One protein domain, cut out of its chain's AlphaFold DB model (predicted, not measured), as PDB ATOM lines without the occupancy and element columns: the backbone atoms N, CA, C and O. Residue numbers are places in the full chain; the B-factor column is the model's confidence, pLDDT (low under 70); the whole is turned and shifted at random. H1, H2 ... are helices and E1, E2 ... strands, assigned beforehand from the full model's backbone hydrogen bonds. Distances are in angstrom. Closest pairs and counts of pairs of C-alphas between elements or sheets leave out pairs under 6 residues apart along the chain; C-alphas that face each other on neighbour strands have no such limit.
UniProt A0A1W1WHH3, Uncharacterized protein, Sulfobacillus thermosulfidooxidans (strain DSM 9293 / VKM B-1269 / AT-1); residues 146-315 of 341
ATOM      1  N   ARG A 146      21.566  15.886  75.931       52.12
ATOM      2  CA  ARG A 146      21.029  15.946  74.560       52.12
ATOM      3  C   ARG A 146      20.636  17.388  74.277       52.12
ATOM      4  O   ARG A 146      19.655  17.868  74.834       52.12
ATOM      5  N   VAL A 147      21.418  18.047  73.429       53.31
ATOM      6  CA  VAL A 147      21.147  19.389  72.922       53.31
ATOM      7  C   VAL A 147      20.527  19.279  71.532       53.31
ATOM      8  O   VAL A 147      21.153  18.743  70.614       53.31
ATOM      9  N   PHE A 148      19.311  19.795  71.365       60.66
ATOM     10  CA  PHE A 148      18.667  19.928  70.062       60.66
ATOM     11  C   PHE A 148      18.425  21.394  69.681       60.66
ATOM     12  O   PHE A 148      17.993  22.173  70.528       60.66
ATOM     13  N   PRO A 149      18.612  21.767  68.405       59.03
ATOM     14  CA  PRO A 149      19.160  20.941  67.331       59.03
ATOM     15  C   PRO A 149      20.664  20.674  67.558       59.03
ATOM     16  O   PRO A 149      21.323  21.472  68.222       59.03
ATOM     17  N   PRO A 150      21.232  19.568  67.037       55.72
ATOM     18  CA  PRO A 150      22.638  19.235  67.262       55.72
ATOM     19  C   PRO A 150      23.551  20.381  66.799       55.72
ATOM     20  O   PRO A 150      23.592  20.730  65.617       55.72
ATOM     21  N   THR A 151      24.298  20.959  67.741       54.12
ATOM     22  CA  THR A 151      25.168  22.130  67.560       54.12
ATOM     23  C   THR A 151      26.463  21.769  66.829       54.12
ATOM     24  O   THR A 151      27.564  21.934  67.345       54.12
ATOM     25  N   LYS A 152      26.377  21.251  65.603       44.78
ATOM     26  CA  LYS A 152      27.543  21.204  64.712       44.78
ATOM     27  C   LYS A 152      27.529  22.458  63.847       44.78
ATOM     28  O   LYS A 152      26.765  22.505  62.890       44.78
ATOM     29  N   ASN A 153      28.336  23.460  64.223       44.12
ATOM     30  CA  ASN A 153      28.791  24.607  63.414       44.12
ATOM     31  C   ASN A 153      27.946  24.917  62.167       44.12
ATOM     32  O   ASN A 153      28.434  24.784  61.045       44.12
ATOM     33  N   SER A 154      26.681  25.308  62.319       51.62
ATOM     34  CA  SER A 154      25.875  25.628  61.146       51.62
ATOM     35  C   SER A 154      25.121  26.931  61.333       51.62
ATOM     36  O   SER A 154      24.286  27.076  62.216       51.62
ATOM     37  N   ASN A 155      25.349  27.852  60.398       62.81
ATOM     38  CA  ASN A 155      24.437  28.950  60.072       62.81
ATOM     39  C   ASN A 155      23.111  28.414  59.472       62.81
ATOM     40  O   ASN A 155      22.488  29.079  58.644       62.81
ATOM     41  N   LYS A 156      22.707  27.176  59.806       72.69
ATOM     42  CA  LYS A 156      21.514  26.519  59.272       72.69
ATOM     43  C   LYS A 156      20.309  27.227  59.872       72.69
ATOM     44  O   LYS A 156      20.102  27.212  61.081       72.69
ATOM     45  N   ILE A 157      19.508  27.841  59.011       80.88
ATOM     46  CA  ILE A 157      18.191  28.347  59.379       80.88
ATOM     47  C   ILE A 157      17.234  27.162  59.306       80.88
ATOM     48  O   ILE A 157      17.033  26.594  58.235       80.88
ATOM     49  N   TRP A 158      16.663  26.788  60.444       85.25
ATOM     50  CA  TRP A 158      15.723  25.677  60.532       85.25
ATOM     51  C   TRP A 158      14.306  26.166  60.259       85.25
ATOM     52  O   TRP A 158      13.871  27.163  60.838       85.25
ATOM     53  N   THR A 159      13.559  25.468  59.407       90.62
ATOM     54  CA  THR A 159      12.103  25.647  59.337       90.62
ATOM     55  C   THR A 159      11.419  24.883  60.469       90.62
ATOM     56  O   THR A 159      11.999  23.967  61.057       90.62
ATOM     57  N   ARG A 160      10.158  25.230  60.763       92.94
ATOM     58  CA  ARG A 160       9.332  24.446  61.697       92.94
ATOM     59  C   ARG A 160       9.237  22.974  61.298       92.94
ATOM     60  O   ARG A 160       9.345  22.123  62.170       92.94
ATOM     61  N   ASP A 161       9.086  22.676  60.010       88.69
ATOM     62  CA  ASP A 161       8.944  21.295  59.530       88.69
ATOM     63  C   ASP A 161      10.229  20.491  59.731       88.69
ATOM     64  O   ASP A 161      10.177  19.372  60.229       88.69
ATOM     65  N   GLN A 162      11.390  21.089  59.439       86.38
ATOM     66  CA  GLN A 162      12.691  20.458  59.688       86.38
ATOM     67  C   GLN A 162      12.919  20.209  61.179       86.38
ATOM     68  O   GLN A 162      13.356  19.132  61.579       86.38
ATOM     69  N   PHE A 163      12.598  21.195  62.022       87.00
ATOM     70  CA  PHE A 163      12.689  21.021  63.467       87.00
ATOM     71  C   PHE A 163      11.722  19.935  63.953       87.00
ATOM     72  O   PHE A 163      12.088  19.088  64.764       87.00
ATOM     73  N   ALA A 164      10.502  19.903  63.418       85.25
ATOM     74  CA  ALA A 164       9.520  18.887  63.752       85.25
ATOM     75  C   ALA A 164       9.974  17.477  63.343       85.25
ATOM     76  O   ALA A 164       9.774  16.532  64.104       85.25
ATOM     77  N   SER A 165      10.598  17.323  62.173       74.94
ATOM     78  CA  SER A 165      11.047  16.027  61.658       74.94
ATOM     79  C   SER A 165      12.344  15.528  62.289       74.94
ATOM     80  O   SER A 165      12.518  14.321  62.423       74.94
ATOM     81  N   GLU A 166      13.269  16.417  62.650       71.94
ATOM     82  CA  GLU A 166      14.596  16.031  63.158       71.94
ATOM     83  C   GLU A 166      14.679  16.071  64.692       71.94
ATOM     84  O   GLU A 166      15.397  15.267  65.281       71.94
ATOM     85  N   VAL A 167      13.947  16.984  65.344       77.31
ATOM     86  CA  VAL A 167      13.978  17.178  66.803       77.31
ATOM     87  C   VAL A 167      12.700  16.663  67.450       77.31
ATOM     88  O   VAL A 167      12.754  15.734  68.257       77.31
ATOM     89  N   TRP A 168      11.535  17.219  67.090       79.31
ATOM     90  CA  TRP A 168      10.291  16.818  67.753       79.31
ATOM     91  C   TRP A 168       9.910  15.373  67.480       79.31
ATOM     92  O   TRP A 168       9.367  14.743  68.373       79.31
ATOM     93  N   SER A 169      10.240  14.812  66.320       70.44
ATOM     94  CA  SER A 169      10.009  13.392  66.046       70.44
ATOM     95  C   SER A 169      10.698  12.487  67.069       70.44
ATOM     96  O   SER A 169      10.132  11.480  67.472       70.44
ATOM     97  N   GLN A 170      11.893  12.854  67.538       65.94
ATOM     98  CA  GLN A 170      12.651  12.060  68.506       65.94
ATOM     99  C   GLN A 170      12.030  12.149  69.903       65.94
ATOM    100  O   GLN A 170      11.956  11.153  70.620       65.94
ATOM    101  N   ILE A 171      11.546  13.337  70.271       70.06
ATOM    102  CA  ILE A 171      10.933  13.592  71.576       70.06
ATOM    103  C   ILE A 171       9.500  13.036  71.598       70.06
ATOM    104  O   ILE A 171       9.155  12.204  72.434       70.06
ATOM    105  N   PHE A 172       8.657  13.440  70.649       76.25
ATOM    106  CA  PHE A 172       7.218  13.176  70.654       76.25
ATOM    107  C   PHE A 172       6.832  11.764  70.255       76.25
ATOM    108  O   PHE A 172       5.795  11.305  70.716       76.25
ATOM    109  N   ARG A 173       7.634  11.037  69.468       61.81
ATOM    110  CA  ARG A 173       7.291   9.667  69.041       61.81
ATOM    111  C   ARG A 173       7.001   8.711  70.204       61.81
ATOM    112  O   ARG A 173       6.251   7.763  70.009       61.81
ATOM    113  N   TRP A 174       7.535   8.985  71.393       57.00
ATOM    114  CA  TRP A 174       7.336   8.169  72.600       57.00
ATOM    115  C   TRP A 174       6.822   8.974  73.793       57.00
ATOM    116  O   TRP A 174       6.971   8.551  74.934       57.00
ATOM    117  N   THR A 175       6.295  10.171  73.545       63.94
ATOM    118  CA  THR A 175       5.758  11.016  74.609       63.94
ATOM    119  C   THR A 175       4.248  10.866  74.615       63.94
ATOM    120  O   THR A 175       3.595  11.442  73.767       63.94
ATOM    121  N   GLU A 176       3.650  10.147  75.554       71.00
ATOM    122  CA  GLU A 176       2.178  10.099  75.653       71.00
ATOM    123  C   GLU A 176       1.617  11.336  76.367       71.00
ATOM    124  O   GLU A 176       0.429  11.636  76.291       71.00
ATOM    125  N   SER A 177       2.467  12.069  77.090       79.38
ATOM    126  CA  SER A 177       2.068  13.184  77.946       79.38
ATOM    127  C   SER A 177       3.109  14.287  77.880       79.38
ATOM    128  O   SER A 177       4.247  14.116  78.309       79.38
ATOM    129  N   LEU A 178       2.707  15.427  77.332       88.38
ATOM    130  CA  LEU A 178       3.546  16.605  77.182       88.38
ATOM    131  C   LEU A 178       3.126  17.662  78.199       88.38
ATOM    132  O   LEU A 178       2.054  18.253  78.092       88.38
ATOM    133  N   HIS A 179       3.996  17.950  79.158       92.19
ATOM    134  CA  HIS A 179       3.762  19.013  80.128       92.19
ATOM    135  C   HIS A 179       4.593  20.234  79.774       92.19
ATOM    136  O   HIS A 179       5.806  20.140  79.598       92.19
ATOM    137  N   ILE A 180       3.951  21.392  79.698       94.69
ATOM    138  CA  ILE A 180       4.592  22.630  79.267       94.69
ATOM    139  C   ILE A 180       4.624  23.612  80.430       94.69
ATOM    140  O   ILE A 180       3.588  24.052  80.930       94.69
ATOM    141  N   TYR A 181       5.839  23.973  80.832       92.00
ATOM    142  CA  TYR A 181       6.124  24.939  81.880       92.00
ATOM    143  C   TYR A 181       6.755  26.167  81.232       92.00
ATOM    144  O   TYR A 181       7.948  26.173  80.935       92.00
ATOM    145  N   ASP A 182       5.969  27.218  81.008       91.94
ATOM    146  CA  ASP A 182       6.489  28.465  80.453       91.94
ATOM    147  C   ASP A 182       5.797  29.681  81.066       91.94
ATOM    148  O   ASP A 182       4.658  30.025  80.747       91.94
ATOM    149  N   ARG A 183       6.530  30.389  81.926       83.75
ATOM    150  CA  ARG A 183       6.067  31.616  82.584       83.75
ATOM    151  C   ARG A 183       5.636  32.688  81.564       83.75
ATOM    152  O   ARG A 183       4.715  33.476  81.795       83.75
ATOM    153  N   ASN A 184       6.337  32.750  80.435       88.38
ATOM    154  CA  ASN A 184       6.177  33.805  79.453       88.38
ATOM    155  C   ASN A 184       4.921  33.574  78.610       88.38
ATOM    156  O   ASN A 184       4.384  34.541  78.069       88.38
ATOM    157  N   LEU A 185       4.401  32.341  78.577       90.94
ATOM    158  CA  LEU A 185       3.150  32.007  77.908       90.94
ATOM    159  C   LEU A 185       2.037  32.973  78.312       90.94
ATOM    160  O   LEU A 185       1.465  33.645  77.461       90.94
ATOM    161  N   VAL A 186       1.796  33.112  79.617       89.00
ATOM    162  CA  VAL A 186       0.746  33.990  80.144       89.00
ATOM    163  C   VAL A 186       1.136  35.464  80.036       89.00
ATOM    164  O   VAL A 186       0.298  36.307  79.724       89.00
ATOM    165  N   THR A 187       2.400  35.809  80.291       85.44
ATOM    166  CA  THR A 187       2.856  37.209  80.302       85.44
ATOM    167  C   THR A 187       2.781  37.861  78.921       85.44
ATOM    168  O   THR A 187       2.416  39.035  78.815       85.44
ATOM    169  N   TYR A 188       3.113  37.112  77.869       89.25
ATOM    170  CA  TYR A 188       3.261  37.635  76.512       89.25
ATOM    171  C   TYR A 188       2.115  37.242  75.573       89.25
ATOM    172  O   TYR A 188       2.086  37.742  74.454       89.25
ATOM    173  N   TRP A 189       1.152  36.419  76.004       93.06
ATOM    174  CA  TRP A 189       0.082  35.858  75.165       93.06
ATOM    175  C   TRP A 189      -0.553  36.843  74.165       93.06
ATOM    176  O   TRP A 189      -0.437  36.643  72.960       93.06
ATOM    177  N   ASN A 190      -1.143  37.937  74.661       89.31
ATOM    178  CA  ASN A 190      -1.842  38.948  73.852       89.31
ATOM    179  C   ASN A 190      -1.017  40.217  73.584       89.31
ATOM    180  O   ASN A 190      -1.566  41.245  73.190       89.31
ATOM    181  N   GLN A 191       0.296  40.200  73.828       88.00
ATOM    182  CA  GLN A 191       1.120  41.360  73.490       88.00
ATOM    183  C   GLN A 191       1.186  41.545  71.968       88.00
ATOM    184  O   GLN A 191       1.176  40.576  71.206       88.00
ATOM    185  N   GLN A 192       1.258  42.795  71.508       84.75
ATOM    186  CA  GLN A 192       1.353  43.088  70.080       84.75
ATOM    187  C   GLN A 192       2.595  42.408  69.482       84.75
ATOM    188  O   GLN A 192       3.708  42.584  69.969       84.75
ATOM    189  N   GLY A 193       2.398  41.618  68.423       83.62
ATOM    190  CA  GLY A 193       3.474  40.843  67.794       83.62
ATOM    191  C   GLY A 193       3.849  39.552  68.529       83.62
ATOM    192  O   GLY A 193       4.835  38.917  68.150       83.62
ATOM    193  N   SER A 194       3.081  39.147  69.547       90.31
ATOM    194  CA  SER A 194       3.298  37.888  70.253       90.31
ATOM    195  C   SER A 194       3.213  36.685  69.321       90.31
ATOM    196  O   SER A 194       2.337  36.574  68.460       90.31
ATOM    197  N   ARG A 195       4.145  35.756  69.523       93.38
ATOM    198  CA  ARG A 195       4.270  34.510  68.760       93.38
ATOM    199  C   ARG A 195       3.803  33.299  69.561       93.38
ATOM    200  O   ARG A 195       3.664  32.223  68.988       93.38
ATOM    201  N   TYR A 196       3.529  33.475  70.856       94.69
ATOM    202  CA  TYR A 196       3.188  32.394  71.781       94.69
ATOM    203  C   TYR A 196       1.962  31.587  71.345       94.69
ATOM    204  O   TYR A 196       2.094  30.367  71.292       94.69
ATOM    205  N   PRO A 197       0.824  32.196  70.945       95.75
ATOM    206  CA  PRO A 197      -0.323  31.417  70.475       95.75
ATOM    207  C   PRO A 197       0.021  30.527  69.276       95.75
ATOM    208  O   PRO A 197      -0.269  29.336  69.291       95.75
ATOM    209  N   ASN A 198       0.717  31.081  68.278       95.69
ATOM    210  CA  ASN A 198       1.095  30.363  67.056       95.69
ATOM    211  C   ASN A 198       2.169  29.292  67.288       95.69
ATOM    212  O   ASN A 198       2.235  28.314  66.546       95.69
ATOM    213  N   ASN A 199       3.089  29.515  68.230       96.75
ATOM    214  CA  ASN A 199       4.113  28.535  68.580       96.75
ATOM    215  C   ASN A 199       3.520  27.403  69.428       96.75
ATOM    216  O   ASN A 199       3.829  26.246  69.165       96.75
ATOM    217  N   LEU A 200       2.642  27.716  70.386       97.19
ATOM    218  CA  LEU A 200       1.960  26.707  71.195       97.19
ATOM    219  C   LEU A 200       1.065  25.816  70.327       97.19
ATOM    220  O   LEU A 200       1.157  24.598  70.415       97.19
ATOM    221  N   GLU A 201       0.262  26.415  69.443       96.38
ATOM    222  CA  GLU A 201      -0.571  25.669  68.493       96.38
ATOM    223  C   GLU A 201       0.264  24.735  67.619       96.38
ATOM    224  O   GLU A 201      -0.097  23.579  67.416       96.38
ATOM    225  N   TRP A 202       1.408  25.219  67.127       96.19
ATOM    226  CA  TRP A 202       2.323  24.403  66.338       96.19
ATOM    227  C   TRP A 202       2.867  23.217  67.133       96.19
ATOM    228  O   TRP A 202       2.809  22.102  66.627       96.19
ATOM    229  N   ILE A 203       3.331  23.432  68.367       95.94
ATOM    230  CA  ILE A 203       3.818  22.354  69.238       95.94
ATOM    231  C   ILE A 203       2.716  21.316  69.472       95.94
ATOM    232  O   ILE A 203       2.965  20.130  69.288       95.94
ATOM    233  N   ILE A 204       1.497  21.748  69.813       95.81
ATOM    234  CA  ILE A 204       0.351  20.860  70.066       95.81
ATOM    235  C   ILE A 204      -0.028  20.075  68.806       95.81
ATOM    236  O   ILE A 204      -0.239  18.867  68.869       95.81
ATOM    237  N   ARG A 205      -0.088  20.735  67.645       95.00
ATOM    238  CA  ARG A 205      -0.402  20.074  66.373       95.00
ATOM    239  C   ARG A 205       0.674  19.063  65.992       95.00
ATOM    240  O   ARG A 205       0.347  17.943  65.629       95.00
ATOM    241  N   THR A 206       1.945  19.434  66.119       93.12
ATOM    242  CA  THR A 206       3.057  18.515  65.865       93.12
ATOM    243  C   THR A 206       3.038  17.348  66.845       93.12
ATOM    244  O   THR A 206       3.249  16.220  66.428       93.12
ATOM    245  N   PHE A 207       2.731  17.580  68.122       90.62
ATOM    246  CA  PHE A 207       2.561  16.512  69.103       90.62
ATOM    247  C   PHE A 207       1.448  15.541  68.694       90.62
ATOM    248  O   PHE A 207       1.686  14.338  68.637       90.62
ATOM    249  N   LYS A 208       0.283  16.062  68.295       90.75
ATOM    250  CA  LYS A 208      -0.844  15.275  67.775       90.75
ATOM    251  C   LYS A 208      -0.464  14.397  66.582       90.75
ATOM    252  O   LYS A 208      -0.910  13.257  66.507       90.75
ATOM    253  N   ASP A 209       0.354  14.907  65.663       85.38
ATOM    254  CA  ASP A 209       0.790  14.145  64.486       85.38
ATOM    255  C   ASP A 209       1.590  12.883  64.871       85.38
ATOM    256  O   ASP A 209       1.566  11.894  64.138       85.38
ATOM    257  N   TYR A 210       2.251  12.889  66.033       77.31
ATOM    258  CA  TYR A 210       2.948  11.719  66.580       77.31
ATOM    259  C   TYR A 210       2.114  10.932  67.599       77.31
ATOM    260  O   TYR A 210       2.354   9.741  67.777       77.31
ATOM    261  N   GLN A 211       1.160  11.582  68.268       81.06
ATOM    262  CA  GLN A 211       0.438  11.061  69.428       81.06
ATOM    263  C   GLN A 211      -1.050  11.359  69.297       81.06
ATOM    264  O   GLN A 211      -1.568  12.312  69.874       81.06
ATOM    265  N   ALA A 212      -1.755  10.532  68.524       75.06
ATOM    266  CA  ALA A 212      -3.161  10.760  68.189       75.06
ATOM    267  C   ALA A 212      -4.099  10.813  69.413       75.06
ATOM    268  O   ALA A 212      -5.156  11.429  69.332       75.06
ATOM    269  N   GLN A 213      -3.710  10.180  70.526       75.75
ATOM    270  CA  GLN A 213      -4.438  10.169  71.804       75.75
ATOM    271  C   GLN A 213      -3.594  10.754  72.949       75.75
ATOM    272  O   GLN A 213      -3.801  10.427  74.113       75.75
ATOM    273  N   GLY A 214      -2.609  11.591  72.619       74.69
ATOM    274  CA  GLY A 214      -1.708  12.164  73.607       74.69
ATOM    275  C   GLY A 214      -2.401  13.140  74.560       74.69
ATOM    276  O   GLY A 214      -3.391  13.798  74.225       74.69
ATOM    277  N   HIS A 215      -1.818  13.271  75.745       85.75
ATOM    278  CA  HIS A 215      -2.214  14.228  76.764       85.75
ATOM    279  C   HIS A 215      -1.279  15.445  76.753       85.75
ATOM    280  O   HIS A 215      -0.058  15.308  76.677       85.75
ATOM    281  N   VAL A 216      -1.827  16.654  76.844       94.12
ATOM    282  CA  VAL A 216      -1.051  17.894  76.968       94.12
ATOM    283  C   VAL A 216      -1.482  18.628  78.230       94.12
ATOM    284  O   VAL A 216      -2.647  18.983  78.375       94.12
ATOM    285  N   MET A 217      -0.532  18.924  79.113       95.44
ATOM    286  CA  MET A 217      -0.775  19.669  80.348       95.44
ATOM    287  C   MET A 217      -0.053  21.015  80.315       95.44
ATOM    288  O   MET A 217       1.178  21.085  80.274       95.44
ATOM    289  N   LEU A 218      -0.806  22.111  80.385       95.31
ATOM    290  CA  LEU A 218      -0.245  23.453  80.513       95.31
ATOM    291  C   LEU A 218      -0.162  23.872  81.977       95.31
ATOM    292  O   LEU A 218      -1.172  24.012  82.667       95.31
ATOM    293  N   HIS A 219       1.046  24.160  82.441       91.50
ATOM    294  CA  HIS A 219       1.256  24.715  83.767       91.50
ATOM    295  C   HIS A 219       1.205  26.246  83.679       91.50
ATOM    296  O   HIS A 219       2.032  26.878  83.025       91.50
ATOM    297  N   LEU A 220       0.194  26.846  84.307       89.88
ATOM    298  CA  LEU A 220      -0.097  28.281  84.311       89.88
ATOM    299  C   LEU A 220       0.154  28.886  85.698       89.88
ATOM    300  O   LEU A 220       0.240  28.185  86.710       89.88
ATOM    301  N   TYR A 221       0.258  30.217  85.759       83.12
ATOM    302  CA  TYR A 221       0.491  30.917  87.021       83.12
ATOM    303  C   TYR A 221      -0.600  30.636  88.052       83.12
ATOM    304  O   TYR A 221      -1.796  30.754  87.786       83.12
ATOM    305  N   ARG A 222      -0.164  30.384  89.284       77.31
ATOM    306  CA  ARG A 222      -1.035  30.329  90.450       77.31
ATOM    307  C   ARG A 222      -1.585  31.718  90.756       77.31
ATOM    308  O   ARG A 222      -0.810  32.648  90.980       77.31
ATOM    309  N   GLU A 223      -2.904  31.847  90.873       69.25
ATOM    310  CA  GLU A 223      -3.572  33.139  91.100       69.25
ATOM    311  C   GLU A 223      -3.046  33.900  92.328       69.25
ATOM    312  O   GLU A 223      -2.813  35.106  92.268       69.25
ATOM    313  N   LYS A 224      -2.732  33.187  93.420       65.69
ATOM    314  CA  LYS A 224      -2.139  33.771  94.642       65.69
ATOM    315  C   LYS A 224      -0.770  34.428  94.423       65.69
ATOM    316  O   LYS A 224      -0.285  35.125  95.308       65.69
ATOM    317  N   THR A 225      -0.135  34.176  93.282       64.75
ATOM    318  CA  THR A 225       1.179  34.718  92.928       64.75
ATOM    319  C   THR A 225       1.108  35.838  91.896       64.75
ATOM    320  O   THR A 225       2.145  36.382  91.532       64.75
ATOM    321  N   PHE A 226      -0.089  36.229  91.443       69.31
ATOM    322  CA  PHE A 226      -0.220  37.348  90.513       69.31
ATOM    323  C   PHE A 226       0.375  38.631  91.117       69.31
ATOM    324  O   PHE A 226       0.283  38.837  92.334       69.31
ATOM    325  N   PRO A 227       0.959  39.520  90.289       64.81
ATOM    326  CA  PRO A 227       1.413  40.819  90.762       64.81
ATOM    327  C   PRO A 227       0.250  41.524  91.461       64.81
ATOM    328  O   PRO A 227      -0.807  41.725  90.856       64.81
ATOM    329  N   LYS A 228       0.428  41.887  92.737       64.56
ATOM    330  CA  LYS A 228      -0.562  42.695  93.457       64.56
ATOM    331  C   LYS A 228      -0.755  43.990  92.676       64.56
ATOM    332  O   LYS A 228       0.220  44.695  92.411       64.56
ATOM    333  N   CYS A 229      -1.989  44.301  92.291       62.12
ATOM    334  CA  CYS A 229      -2.241  45.543  91.582       62.12
ATOM    335  C   CYS A 229      -1.994  46.734  92.492       62.12
ATOM    336  O   CYS A 229      -2.704  46.942  93.470       62.12
ATOM    337  N   LYS A 230      -0.987  47.530  92.139       56.12
ATOM    338  CA  LYS A 230      -0.926  48.919  92.567       56.12
ATOM    339  C   LYS A 230      -1.847  49.681  91.629       56.12
ATOM    340  O   LYS A 230      -1.516  49.885  90.463       56.12
ATOM    341  N   HIS A 231      -3.047  49.992  92.103       53.84
ATOM    342  CA  HIS A 231      -3.888  50.968  91.431       53.84
ATOM    343  C   HIS A 231      -3.191  52.319  91.573       53.84
ATOM    344  O   HIS A 231      -3.275  52.950  92.617       53.84
ATOM    345  N   ASN A 232      -2.453  52.725  90.544       51.66
ATOM    346  CA  ASN A 232      -2.109  54.126  90.380       51.66
ATOM    347  C   ASN A 232      -3.265  54.745  89.595       51.66
ATOM    348  O   ASN A 232      -3.557  54.310  88.475       51.66
ATOM    349  N   GLU A 233      -3.959  55.696  90.214       43.94
ATOM    350  CA  GLU A 233      -5.021  56.474  89.581       43.94
ATOM    351  C   GLU A 233      -4.496  57.028  88.241       43.94
ATOM    352  O   GLU A 233      -3.492  57.735  88.202       43.94
ATOM    353  N   GLY A 234      -5.108  56.614  87.123       52.88
ATOM    354  CA  GLY A 234      -4.743  57.061  85.770       52.88
ATOM    355  C   GLY A 234      -4.161  56.010  84.810       52.88
ATOM    356  O   GLY A 234      -4.038  56.302  83.623       52.88
ATOM    357  N   GLN A 235      -3.844  54.779  85.242       51.47
ATOM    358  CA  GLN A 235      -3.453  53.703  84.309       51.47
ATOM    359  C   GLN A 235      -4.644  52.819  83.898       51.47
ATOM    360  O   GLN A 235      -5.241  52.129  84.719       51.47
ATOM    361  N   ALA A 236      -4.935  52.786  82.593       52.31
ATOM    362  CA  ALA A 236      -6.092  52.118  81.980       52.31
ATOM    363  C   ALA A 236      -6.159  50.579  82.118       52.31
ATOM    364  O   ALA A 236      -7.144  49.977  81.708       52.31
ATOM    365  N   SER A 237      -5.146  49.895  82.665       61.50
ATOM    366  CA  SER A 237      -5.269  48.464  83.008       61.50
ATOM    367  C   SER A 237      -4.174  48.004  83.966       61.50
ATOM    368  O   SER A 237      -2.983  48.140  83.679       61.50
ATOM    369  N   CYS A 238      -4.567  47.406  85.093       70.69
ATOM    370  CA  CYS A 238      -3.611  46.847  86.045       70.69
ATOM    371  C   CYS A 238      -3.124  45.456  85.589       70.69
ATOM    372  O   CYS A 238      -3.861  44.684  84.973       70.69
ATOM    373  N   GLN A 239      -1.862  45.127  85.875       73.88
ATOM    374  CA  GLN A 239      -1.188  43.935  85.340       73.88
ATOM    375  C   GLN A 239      -1.889  42.614  85.706       73.88
ATOM    376  O   GLN A 239      -1.872  41.682  84.903       73.88
ATOM    377  N   CYS A 240      -2.557  42.527  86.865       75.81
ATOM    378  CA  CYS A 240      -3.302  41.319  87.240       75.81
ATOM    379  C   CYS A 240      -4.532  41.071  86.350       75.81
ATOM    380  O   CYS A 240      -4.863  39.917  86.085       75.81
ATOM    381  N   VAL A 241      -5.173  42.134  85.840       79.38
ATOM    382  CA  VAL A 241      -6.331  42.023  84.937       79.38
ATOM    383  C   VAL A 241      -5.880  41.431  83.606       79.38
ATOM    384  O   VAL A 241      -6.432  40.424  83.173       79.38
ATOM    385  N   LYS A 242      -4.785  41.952  83.039       82.31
ATOM    386  CA  LYS A 242      -4.170  41.421  81.810       82.31
ATOM    387  C   LYS A 242      -3.767  39.950  81.932       82.31
ATOM    388  O   LYS A 242      -4.007  39.166  81.023       82.31
ATOM    389  N   VAL A 243      -3.167  39.557  83.059       83.38
ATOM    390  CA  VAL A 243      -2.791  38.155  83.318       83.38
ATOM    391  C   VAL A 243      -4.027  37.249  83.337       83.38
ATOM    392  O   VAL A 243      -4.011  36.197  82.703       83.38
ATOM    393  N   ARG A 244      -5.112  37.670  84.002       85.69
ATOM    394  CA  ARG A 244      -6.381  36.923  84.032       85.69
ATOM    395  C   ARG A 244      -7.024  36.805  82.650       85.69
ATOM    396  O   ARG A 244      -7.506  35.734  82.303       85.69
ATOM    397  N   GLU A 245      -7.033  37.880  81.870       88.62
ATOM    398  CA  GLU A 245      -7.559  37.876  80.499       88.62
ATOM    399  C   GLU A 245      -6.755  36.948  79.586       88.62
ATOM    400  O   GLU A 245      -7.340  36.153  78.852       88.62
ATOM    401  N   ASN A 246      -5.423  36.983  79.682       91.12
ATOM    402  CA  ASN A 246      -4.551  36.084  78.929       91.12
ATOM    403  C   ASN A 246      -4.803  34.619  79.297       91.12
ATOM    404  O   ASN A 246      -4.932  33.793  78.401       91.12
ATOM    405  N   ILE A 247      -4.926  34.300  80.590       91.06
ATOM    406  CA  ILE A 247      -5.253  32.944  81.057       91.06
ATOM    407  C   ILE A 247      -6.592  32.475  80.476       91.06
ATOM    408  O   ILE A 247      -6.643  31.411  79.867       91.06
ATOM    409  N   LYS A 248      -7.648  33.293  80.566       92.06
ATOM    410  CA  LYS A 248      -8.960  32.955  79.987       92.06
ATOM    411  C   LYS A 248      -8.889  32.707  78.481       92.06
ATOM    412  O   LYS A 248      -9.560  31.807  77.979       92.06
ATOM    413  N   ASP A 249      -8.099  33.495  77.750       94.94
ATOM    414  CA  ASP A 249      -7.932  33.274  76.314       94.94
ATOM    415  C   ASP A 249      -7.148  31.991  76.004       94.94
ATOM    416  O   ASP A 249      -7.550  31.241  75.114       94.94
ATOM    417  N   ILE A 250      -6.087  31.697  76.765       95.06
ATOM    418  CA  ILE A 250      -5.333  30.437  76.662       95.06
ATOM    419  C   ILE A 250      -6.274  29.248  76.856       95.06
ATOM    420  O   ILE A 250      -6.325  28.369  75.999       95.06
ATOM    421  N   GLU A 251      -7.062  29.241  77.930       95.06
ATOM    422  CA  GLU A 251      -8.026  28.174  78.228       95.06
ATOM    423  C   GLU A 251      -9.040  27.989  77.102       95.06
ATOM    424  O   GLU A 251      -9.301  26.870  76.659       95.06
ATOM    425  N   ARG A 252      -9.596  29.097  76.599       96.12
ATOM    426  CA  ARG A 252     -10.541  29.078  75.482       96.12
ATOM    427  C   ARG A 252      -9.921  28.443  74.237       96.12
ATOM    428  O   ARG A 252     -10.565  27.612  73.603       96.12
ATOM    429  N   ARG A 253      -8.683  28.806  73.886       95.62
ATOM    430  CA  ARG A 253      -7.986  28.213  72.734       95.62
ATOM    431  C   ARG A 253      -7.669  26.740  72.945       95.62
ATOM    432  O   ARG A 253      -7.895  25.960  72.031       95.62
ATOM    433  N   CYS A 254      -7.225  26.354  74.138       95.06
ATOM    434  CA  CYS A 254      -6.924  24.960  74.458       95.06
ATOM    435  C   CYS A 254      -8.168  24.073  74.350       95.06
ATOM    436  O   CYS A 254      -8.092  23.019  73.731       95.06
ATOM    437  N   LYS A 255      -9.330  24.537  74.833       95.56
ATOM    438  CA  LYS A 255     -10.614  23.837  74.638       95.56
ATOM    439  C   LYS A 255     -10.960  23.658  73.160       95.56
ATOM    440  O   LYS A 255     -11.378  22.578  72.749       95.56
ATOM    441  N   ASN A 256     -10.771  24.704  72.355       95.50
ATOM    442  CA  ASN A 256     -11.024  24.627  70.917       95.50
ATOM    443  C   ASN A 256     -10.067  23.641  70.230       95.50
ATOM    444  O   ASN A 256     -10.510  22.822  69.430       95.50
ATOM    445  N   TRP A 257      -8.776  23.680  70.564       94.94
ATOM    446  CA  TRP A 257      -7.770  22.765  70.025       94.94
ATOM    447  C   TRP A 257      -7.984  21.320  70.464       94.94
ATOM    448  O   TRP A 257      -7.800  20.423  69.652       94.94
ATOM    449  N   GLN A 258      -8.436  21.082  71.694       92.62
ATOM    450  CA  GLN A 258      -8.845  19.756  72.157       92.62
ATOM    451  C   GLN A 258      -9.952  19.188  71.261       92.62
ATOM    452  O   GLN A 258      -9.807  18.087  70.734       92.62
ATOM    453  N   GLY A 259     -11.008  19.965  70.990       89.19
ATOM    454  CA  GLY A 259     -12.071  19.551  70.067       89.19
ATOM    455  C   GLY A 259     -11.600  19.379  68.616       89.19
ATOM    456  O   GLY A 259     -12.027  18.455  67.932       89.19
ATOM    457  N   GLN A 260     -10.701  20.245  68.142       92.88
ATOM    458  CA  GLN A 260     -10.202  20.224  66.763       92.88
ATOM    459  C   GLN A 260      -9.195  19.095  66.498       92.88
ATOM    460  O   GLN A 260      -9.152  18.548  65.394       92.88
ATOM    461  N   TYR A 261      -8.337  18.787  67.469       91.19
ATOM    462  CA  TYR A 261      -7.220  17.858  67.306       91.19
ATOM    463  C   TYR A 261      -7.464  16.493  67.946       91.19
ATOM    464  O   TYR A 261      -6.740  15.564  67.604       91.19
ATOM    465  N   GLY A 262      -8.471  16.353  68.812       87.56
ATOM    466  CA  GLY A 262      -8.775  15.095  69.499       87.56
ATOM    467  C   GLY A 262      -7.773  14.726  70.597       87.56
ATOM    468  O   GLY A 262      -7.724  13.569  70.995       87.56
ATOM    469  N   LEU A 263      -6.976  15.688  71.071       87.12
ATOM    470  CA  LEU A 263      -6.064  15.516  72.206       87.12
ATOM    471  C   LEU A 263      -6.762  15.850  73.522       87.12
ATOM    472  O   LEU A 263      -7.592  16.758  73.556       87.12
ATOM    473  N   ASP A 264      -6.357  15.212  74.617       91.31
ATOM    474  CA  ASP A 264      -6.731  15.680  75.951       91.31
ATOM    475  C   ASP A 264      -5.814  16.840  76.361       91.31
ATOM    476  O   ASP A 264      -4.629  16.638  76.617       91.31
ATOM    477  N   ILE A 265      -6.342  18.068  76.373       95.81
ATOM    478  CA  ILE A 265      -5.575  19.271  76.711       95.81
ATOM    479  C   ILE A 265      -6.094  19.840  78.025       95.81
ATOM    480  O   ILE A 265      -7.175  20.425  78.091       95.81
ATOM    481  N   GLN A 266      -5.280  19.730  79.065       93.69
ATOM    482  CA  GLN A 266      -5.586  20.218  80.402       93.69
ATOM    483  C   GLN A 266      -4.648  21.359  80.804       93.69
ATOM    484  O   GLN A 266      -3.612  21.615  80.185       93.69
ATOM    485  N   TRP A 267      -5.019  22.080  81.858       93.75
ATOM    486  CA  TRP A 267      -4.184  23.119  82.445       93.75
ATOM    487  C   TRP A 267      -4.300  23.128  83.962       93.75
ATOM    488  O   TRP A 267      -5.323  22.753  84.539       93.75
ATOM    489  N   LYS A 268      -3.244  23.606  84.621       90.31
ATOM    490  CA  LYS A 268      -3.146  23.664  86.079       90.31
ATOM    491  C   LYS A 268      -2.511  24.971  86.535       90.31
ATOM    492  O   LYS A 268      -1.543  25.435  85.948       90.31
ATOM    493  N   TYR A 269      -3.032  25.560  87.610       88.25
ATOM    494  CA  TYR A 269      -2.524  26.818  88.177       88.25
ATOM    495  C   TYR A 269      -1.528  26.564  89.313       88.25
ATOM    496  O   TYR A 269      -1.809  26.831  90.488       88.25
ATOM    497  N   ASP A 270      -0.376  25.995  88.981       84.25
ATOM    498  CA  ASP A 270       0.633  25.583  89.959       84.25
ATOM    499  C   ASP A 270       2.004  26.243  89.780       84.25
ATOM    500  O   ASP A 270       2.850  26.090  90.663       84.25
ATOM    501  N   LEU A 271       2.211  27.055  88.735       81.38
ATOM    502  CA  LEU A 271       3.454  27.807  88.590       81.38
ATOM    503  C   LEU A 271       3.510  28.979  89.578       81.38
ATOM    504  O   LEU A 271       2.636  29.857  89.540       81.38
ATOM    505  N   PRO A 272       4.544  29.067  90.433       77.12
ATOM    506  CA  PRO A 272       4.785  30.282  91.187       77.12
ATOM    507  C   PRO A 272       5.249  31.394  90.239       77.12
ATOM    508  O   PRO A 272       5.999  31.149  89.301       77.12
ATOM    509  N   TYR A 273       4.867  32.642  90.503       70.62
ATOM    510  CA  TYR A 273       5.293  33.790  89.685       70.62
ATOM    511  C   TYR A 273       6.820  33.976  89.596       70.62
ATOM    512  O   TYR A 273       7.330  34.517  88.621       70.62
ATOM    513  N   GLN A 274       7.560  33.495  90.600       71.12
ATOM    514  CA  GLN A 274       9.029  33.494  90.628       71.12
ATOM    515  C   GLN A 274       9.651  32.359  89.795       71.12
ATOM    516  O   GLN A 274      10.870  32.269  89.692       71.12
ATOM    517  N   PHE A 275       8.841  31.470  89.214       74.88
ATOM    518  CA  PHE A 275       9.336  30.432  88.324       74.88
ATOM    519  C   PHE A 275       9.880  31.075  87.051       74.88
ATOM    520  O   PHE A 275       9.145  31.674  86.263       74.88
ATOM    521  N   HIS A 276      11.195  30.994  86.878       72.94
ATOM    522  CA  HIS A 276      11.887  31.682  85.795       72.94
ATOM    523  C   HIS A 276      12.316  30.770  84.657       72.94
ATOM    524  O   HIS A 276      12.561  31.267  83.553       72.94
ATOM    525  N   ASP A 277      12.387  29.477  84.929       78.62
ATOM    526  CA  ASP A 277      12.780  28.495  83.947       78.62
ATOM    527  C   ASP A 277      11.628  28.125  83.009       78.62
ATOM    528  O   ASP A 277      10.476  28.525  83.189       78.62
ATOM    529  N   ARG A 278      11.980  27.394  81.955       87.62
ATOM    530  CA  ARG A 278      11.094  26.993  80.873       87.62
ATOM    531  C   ARG A 278      11.440  25.571  80.472       87.62
ATOM    532  O   ARG A 278      12.572  25.307  80.055       87.62
ATOM    533  N   TYR A 279      10.480  24.673  80.632       88.44
ATOM    534  CA  TYR A 279      10.680  23.251  80.396       88.44
ATOM    535  C   TYR A 279       9.508  22.638  79.653       88.44
ATOM    536  O   TYR A 279       8.356  23.047  79.815       88.44
ATOM    537  N   PHE A 280       9.826  21.587  78.916       88.06
ATOM    538  CA  PHE A 280       8.882  20.562  78.522       88.06
ATOM    539  C   PHE A 280       9.205  19.322  79.349       88.06
ATOM    540  O   PHE A 280      10.356  18.899  79.379       88.06
ATOM    541  N   TRP A 281       8.231  18.756  80.047       83.94
ATOM    542  CA  TRP A 281       8.396  17.448  80.674       83.94
ATOM    543  C   TRP A 281       7.676  16.401  79.840       83.94
ATOM    544  O   TRP A 281       6.543  16.617  79.401       83.94
ATOM    545  N   THR A 282       8.374  15.298  79.609       74.25
ATOM    546  CA  THR A 282       7.875  14.104  78.937       74.25
ATOM    547  C   THR A 282       8.248  12.880  79.768       74.25
ATOM    548  O   THR A 282       9.025  12.980  80.719       74.25
ATOM    549  N   GLN A 283       7.751  11.704  79.388       64.50
ATOM    550  CA  GLN A 283       8.144  10.428  79.997       64.50
ATOM    551  C   GLN A 283       9.661  10.215  79.955       64.50
ATOM    552  O   GLN A 283      10.242   9.675  80.883       64.50
ATOM    553  N   GLN A 284      10.315  10.724  78.909       57.56
ATOM    554  CA  GLN A 284      11.761  10.607  78.716       57.56
ATOM    555  C   GLN A 284      12.580  11.502  79.659       57.56
ATOM    556  O   GLN A 284      13.803  11.378  79.690       57.56
ATOM    557  N   GLY A 285      11.958  12.456  80.359       63.69
ATOM    558  CA  GLY A 285      12.638  13.404  81.241       63.69
ATOM    559  C   GLY A 285      12.305  14.867  80.949       63.69
ATOM    560  O   GLY A 285      11.269  15.205  80.370       63.69
ATOM    561  N   TRP A 286      13.183  15.764  81.396       72.56
ATOM    562  CA  TRP A 286      12.974  17.209  81.320       72.56
ATOM    563  C   TRP A 286      13.754  17.810  80.156       72.56
ATOM    564  O   TRP A 286      14.953  17.615  80.029       72.56
ATOM    565  N   TRP A 287      13.091  18.600  79.322       79.50
ATOM    566  CA  TRP A 287      13.699  19.332  78.216       79.50
ATOM    567  C   TRP A 287      13.686  20.813  78.539       79.50
ATOM    568  O   TRP A 287      12.647  21.476  78.480       79.50
ATOM    569  N   ARG A 288      14.845  21.351  78.894       82.19
ATOM    570  CA  ARG A 288      15.012  22.773  79.165       82.19
ATOM    571  C   ARG A 288      15.107  23.546  77.865       82.19
ATOM    572  O   ARG A 288      15.913  23.209  77.008       82.19
ATOM    573  N   SER A 289      14.359  24.636  77.767       87.31
ATOM    574  CA  SER A 289      14.558  25.633  76.723       87.31
ATOM    575  C   SER A 289      14.778  26.996  77.349       87.31
ATOM    576  O   SER A 289      13.935  27.490  78.091       87.31
ATOM    577  N   HIS A 290      15.859  27.685  77.002       83.50
ATOM    578  CA  HIS A 290      16.046  29.087  77.394       83.50
ATOM    579  C   HIS A 290      15.101  30.046  76.642       83.50
ATOM    580  O   HIS A 290      15.159  31.254  76.877       83.50
ATOM    581  N   ARG A 291      14.236  29.543  75.753       88.12
ATOM    582  CA  ARG A 291      13.162  30.282  75.066       88.12
ATOM    583  C   ARG A 291      11.764  29.824  75.453       88.12
ATOM    584  O   ARG A 291      10.849  30.642  75.414       88.12
ATOM    585  N   GLY A 292      11.617  28.581  75.907       91.19
ATOM    586  CA  GLY A 292      10.317  27.987  76.203       91.19
ATOM    587  C   GLY A 292       9.550  27.739  74.916       91.19
ATOM    588  O   GLY A 292      10.064  27.099  74.009       91.19
ATOM    589  N   ILE A 293       8.338  28.262  74.814       94.25
ATOM    590  CA  ILE A 293       7.476  28.121  73.640       94.25
ATOM    591  C   ILE A 293       7.866  29.119  72.535       94.25
ATOM    592  O   ILE A 293       7.533  28.899  71.373       94.25
ATOM    593  N   ASP A 294       8.596  30.204  72.827       93.81
ATOM    594  CA  ASP A 294       9.004  31.203  71.819       93.81
ATOM    595  C   ASP A 294      10.177  30.740  70.932       93.81
ATOM    596  O   ASP A 294      11.248  31.349  70.892       93.81
ATOM    597  N   LEU A 295       9.973  29.621  70.238       91.06
ATOM    598  CA  LEU A 295      10.997  28.912  69.478       91.06
ATOM    599  C   LEU A 295      11.139  29.399  68.033       91.06
ATOM    600  O   LEU A 295      12.180  29.207  67.419       91.06
ATOM    601  N   SER A 296      10.106  29.999  67.444       93.38
ATOM    602  CA  SER A 296      10.135  30.359  66.022       93.38
ATOM    603  C   SER A 296       9.511  31.718  65.737       93.38
ATOM    604  O   SER A 296       8.667  32.213  66.493       93.38
ATOM    605  N   LYS A 297       9.915  32.309  64.611       93.81
ATOM    606  CA  LYS A 297       9.415  33.580  64.085       93.81
ATOM    607  C   LYS A 297       8.958  33.454  62.646       93.81
ATOM    608  O   LYS A 297       9.536  32.713  61.855       93.81
ATOM    609  N   PHE A 298       7.959  34.251  62.286       92.69
ATOM    610  CA  PHE A 298       7.547  34.377  60.898       92.69
ATOM    611  C   PHE A 298       8.518  35.284  60.136       92.69
ATOM    612  O   PHE A 298       8.667  36.470  60.450       92.69
ATOM    613  N   ASN A 299       9.181  34.735  59.125       90.88
ATOM    614  CA  ASN A 299      10.037  35.480  58.221       90.88
ATOM    615  C   ASN A 299       9.205  35.996  57.039       90.88
ATOM    616  O   ASN A 299       8.828  35.241  56.149       90.88
ATOM    617  N   ARG A 300       8.958  37.311  57.006       90.44
ATOM    618  CA  ARG A 300       8.171  37.960  55.942       90.44
ATOM    619  C   ARG A 300       8.817  37.878  54.556       90.44
ATOM    620  O   ARG A 300       8.100  37.959  53.567       90.44
ATOM    621  N   ARG A 301      10.145  37.742  54.461       89.69
ATOM    622  CA  ARG A 301      10.833  37.649  53.162       89.69
ATOM    623  C   ARG A 301      10.600  36.291  52.511       89.69
ATOM    624  O   ARG A 301      10.371  36.230  51.314       89.69
ATOM    625  N   THR A 302      10.639  35.224  53.305       87.50
ATOM    626  CA  THR A 302      10.445  33.849  52.822       87.50
ATOM    627  C   THR A 302       9.014  33.344  52.999       87.50
ATOM    628  O   THR A 302       8.731  32.216  52.611       87.50
ATOM    629  N   GLN A 303       8.126  34.149  53.600       91.81
ATOM    630  CA  GLN A 303       6.748  33.785  53.958       91.81
ATOM    631  C   GLN A 303       6.662  32.461  54.739       91.81
ATOM    632  O   GLN A 303       5.717  31.694  54.585       91.81
ATOM    633  N   ASN A 304       7.658  32.186  55.589       91.94
ATOM    634  CA  ASN A 304       7.761  30.923  56.315       91.94
ATOM    635  C   ASN A 304       8.139  31.137  57.788       91.94
ATOM    636  O   ASN A 304       8.781  32.127  58.145       91.94
ATOM    637  N   TRP A 305       7.757  30.193  58.646       93.75
ATOM    638  CA  TRP A 305       8.189  30.147  60.038       93.75
ATOM    639  C   TRP A 305       9.559  29.484  60.150       93.75
ATOM    640  O   TRP A 305       9.754  28.339  59.738       93.75
ATOM    641  N   VAL A 306      10.498  30.214  60.741       92.62
ATOM    642  CA  VAL A 306      11.870  29.763  60.966       92.62
ATOM    643  C   VAL A 306      12.178  29.774  62.455       92.62
ATOM    644  O   VAL A 306      11.712  30.655  63.183       92.62
ATOM    645  N   MET A 307      12.945  28.791  62.909       91.12
ATOM    646  CA  MET A 307      13.411  28.719  64.287       91.12
ATOM    647  C   MET A 307      14.302  29.925  64.595       91.12
ATOM    648  O   MET A 307      14.994  30.449  63.718       91.12
ATOM    649  N   GLU A 308      14.262  30.391  65.838       89.31
ATOM    650  CA  GLU A 308      15.216  31.387  66.314       89.31
ATOM    651  C   GLU A 308      16.616  30.766  66.404       89.31
ATOM    652  O   GLU A 308      16.771  29.583  66.708       89.31
ATOM    653  N   ASN A 309      17.642  31.561  66.098       81.62
ATOM    654  CA  ASN A 309      19.012  31.061  65.923       81.62
ATOM    655  C   ASN A 309      19.609  30.476  67.205       81.62
ATOM    656  O   ASN A 309      20.537  29.679  67.146       81.62
ATOM    657  N   ASP A 310      19.108  30.922  68.350       81.38
ATOM    658  CA  ASP A 310      19.557  30.509  69.667       81.38
ATOM    659  C   ASP A 310      18.722  29.362  70.239       81.38
ATOM    660  O   ASP A 310      18.991  28.978  71.364       81.38
ATOM    661  N   VAL A 311      17.718  28.819  69.527       83.69
ATOM    662  CA  VAL A 311      16.889  27.710  70.037       83.69
ATOM    663  C   VAL A 311      17.749  26.530  70.458       83.69
ATOM    664  O   VAL A 311      18.425  25.919  69.637       83.69
ATOM    665  N   GLU A 312      17.612  26.179  71.731       79.38
ATOM    666  CA  GLU A 312      18.260  25.037  72.344       79.38
ATOM    667  C   GLU A 312      17.241  24.291  73.218       79.38
ATOM    668  O   GLU A 312      16.490  24.907  73.987       79.38
ATOM    669  N   LEU A 313      17.194  22.969  73.070       77.38
ATOM    670  CA  LEU A 313      16.499  22.040  73.954       77.38
ATOM    671  C   LEU A 313      17.534  21.139  74.606       77.38
ATOM    672  O   LEU A 313      18.169  20.344  73.921       77.38
ATOM    673  N   VAL A 314      17.677  21.263  75.917       73.19
ATOM    674  CA  VAL A 314      18.671  20.544  76.711       73.19
ATOM    675  C   VAL A 314      17.953  19.507  77.563       73.19
ATOM    676  O   VAL A 314      17.150  19.869  78.423       73.19
ATOM    677  N   TRP A 315      18.221  18.226  77.330       71.38
ATOM    678  CA  TRP A 315      17.672  17.147  78.152       71.38
ATOM    679  C   TRP A 315      18.308  17.102  79.541       71.38
ATOM    680  O   TRP A 315      19.522  17.245  79.655       71.38
TER     681      TRP A 315
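This is residues 146 to 315 of the 341 residues of an uncharacterized protein of Sulfobacillus thermosulfidooxidans (strain DSM 9293 / VKM B-1269 / AT-1) (UniProt A0A1W1WHH3). What does the model look like? A strongly twisted sheet of six strands has two helices, H3 and H4, side by side over part of one face, with short H2 on the same face; H1 only grazes the sheet, and the small hairpin E6 and E7 packs by H1. The loop of residues 222 to 238 reaches far out at one end. What is it made of? The printed part has 170 residues, in the mixed class, with H1 E1 H2 H3 E2 H4 E3 E4 E5 E6 E7 E8 along it; the large sheet, order E3 E2 E1 E4 E5 E8, is mixed. The whole is compact, with a radius of gyration of the C-alphas of 16.7 A and spans of 53 by 36 by 28 A.

Where does the first helix stand? H1, residues 160 to 172, touches H3, residues 196 to 210, at a steep tilt of 58 degrees, with the C-alphas of Phe 172 and Phe 207 closest at 5.9 A. How are the strands paired? E1, residues 177 to 182, is parallel to E2, residues 215 to 221 (N 180 to O 217, 2.8 A), and E2 to E3, residues 264 to 271 (N 218 to O 266, 2.9 A). E4, residues 278 to 282, is antiparallel to E1 (N 181 to O 279, 2.9 A) and makes a hairpin with E5, residues 285 to 289 (N 287 to O 280, 2.8 A); E8, residues 313 to 315, is antiparallel to E5 (N 314 to O 288, 2.8 A). E6, residues 296 to 299, and E7, residues 304 to 307, are a hairpin (N 297 to O 306, 2.8 A). What is on the sheet? H3 and H4, residues 239 to 261, make two layers with it, helices on one face, at heights over the sheet of 9.9 A and 9.5 A, and they only just touch, with 3 pairs of C-alphas within 8 A, Lys 208 and Tyr 261 closest at 6.9 A. H2, residues 183 to 188, touches H4 about perpendicular, at 78 degrees, Val 186 and Asn 246 having the closest C-alphas, 5.8 A. E1, H2 H3, E2 and E2, H4, E3 are strand-helix-strand units, parallel neighbours with helices between, each with a right-handed crossover. Are the helix backbones complete? Every O i to N i+4 pair is within hydrogen-bond range in H3 and H4, 6 of 9 in H1 and 1 of 2 in H2.

Where does the first element begin? H1 begins at C-alpha 160, (9.332, 24.446, 61.697), and E8 ends at C-alpha 315, (17.672, 17.147, 78.152). Which elements are long? H4 is 32.3 A from first to last C-alpha, H3 21.3 A and E3 20.3 A.

How large is it? The two C-alphas farthest apart, Lys 152 and Glu 233, are 54.1 A apart, and the printed part has no cut. Which link is long, and where is confidence low? The link from E2 to H4 is long; pLDDT is under 70 in residues 146 to 155, 170, 173 to 175, 223 to 237 and 283 to 285.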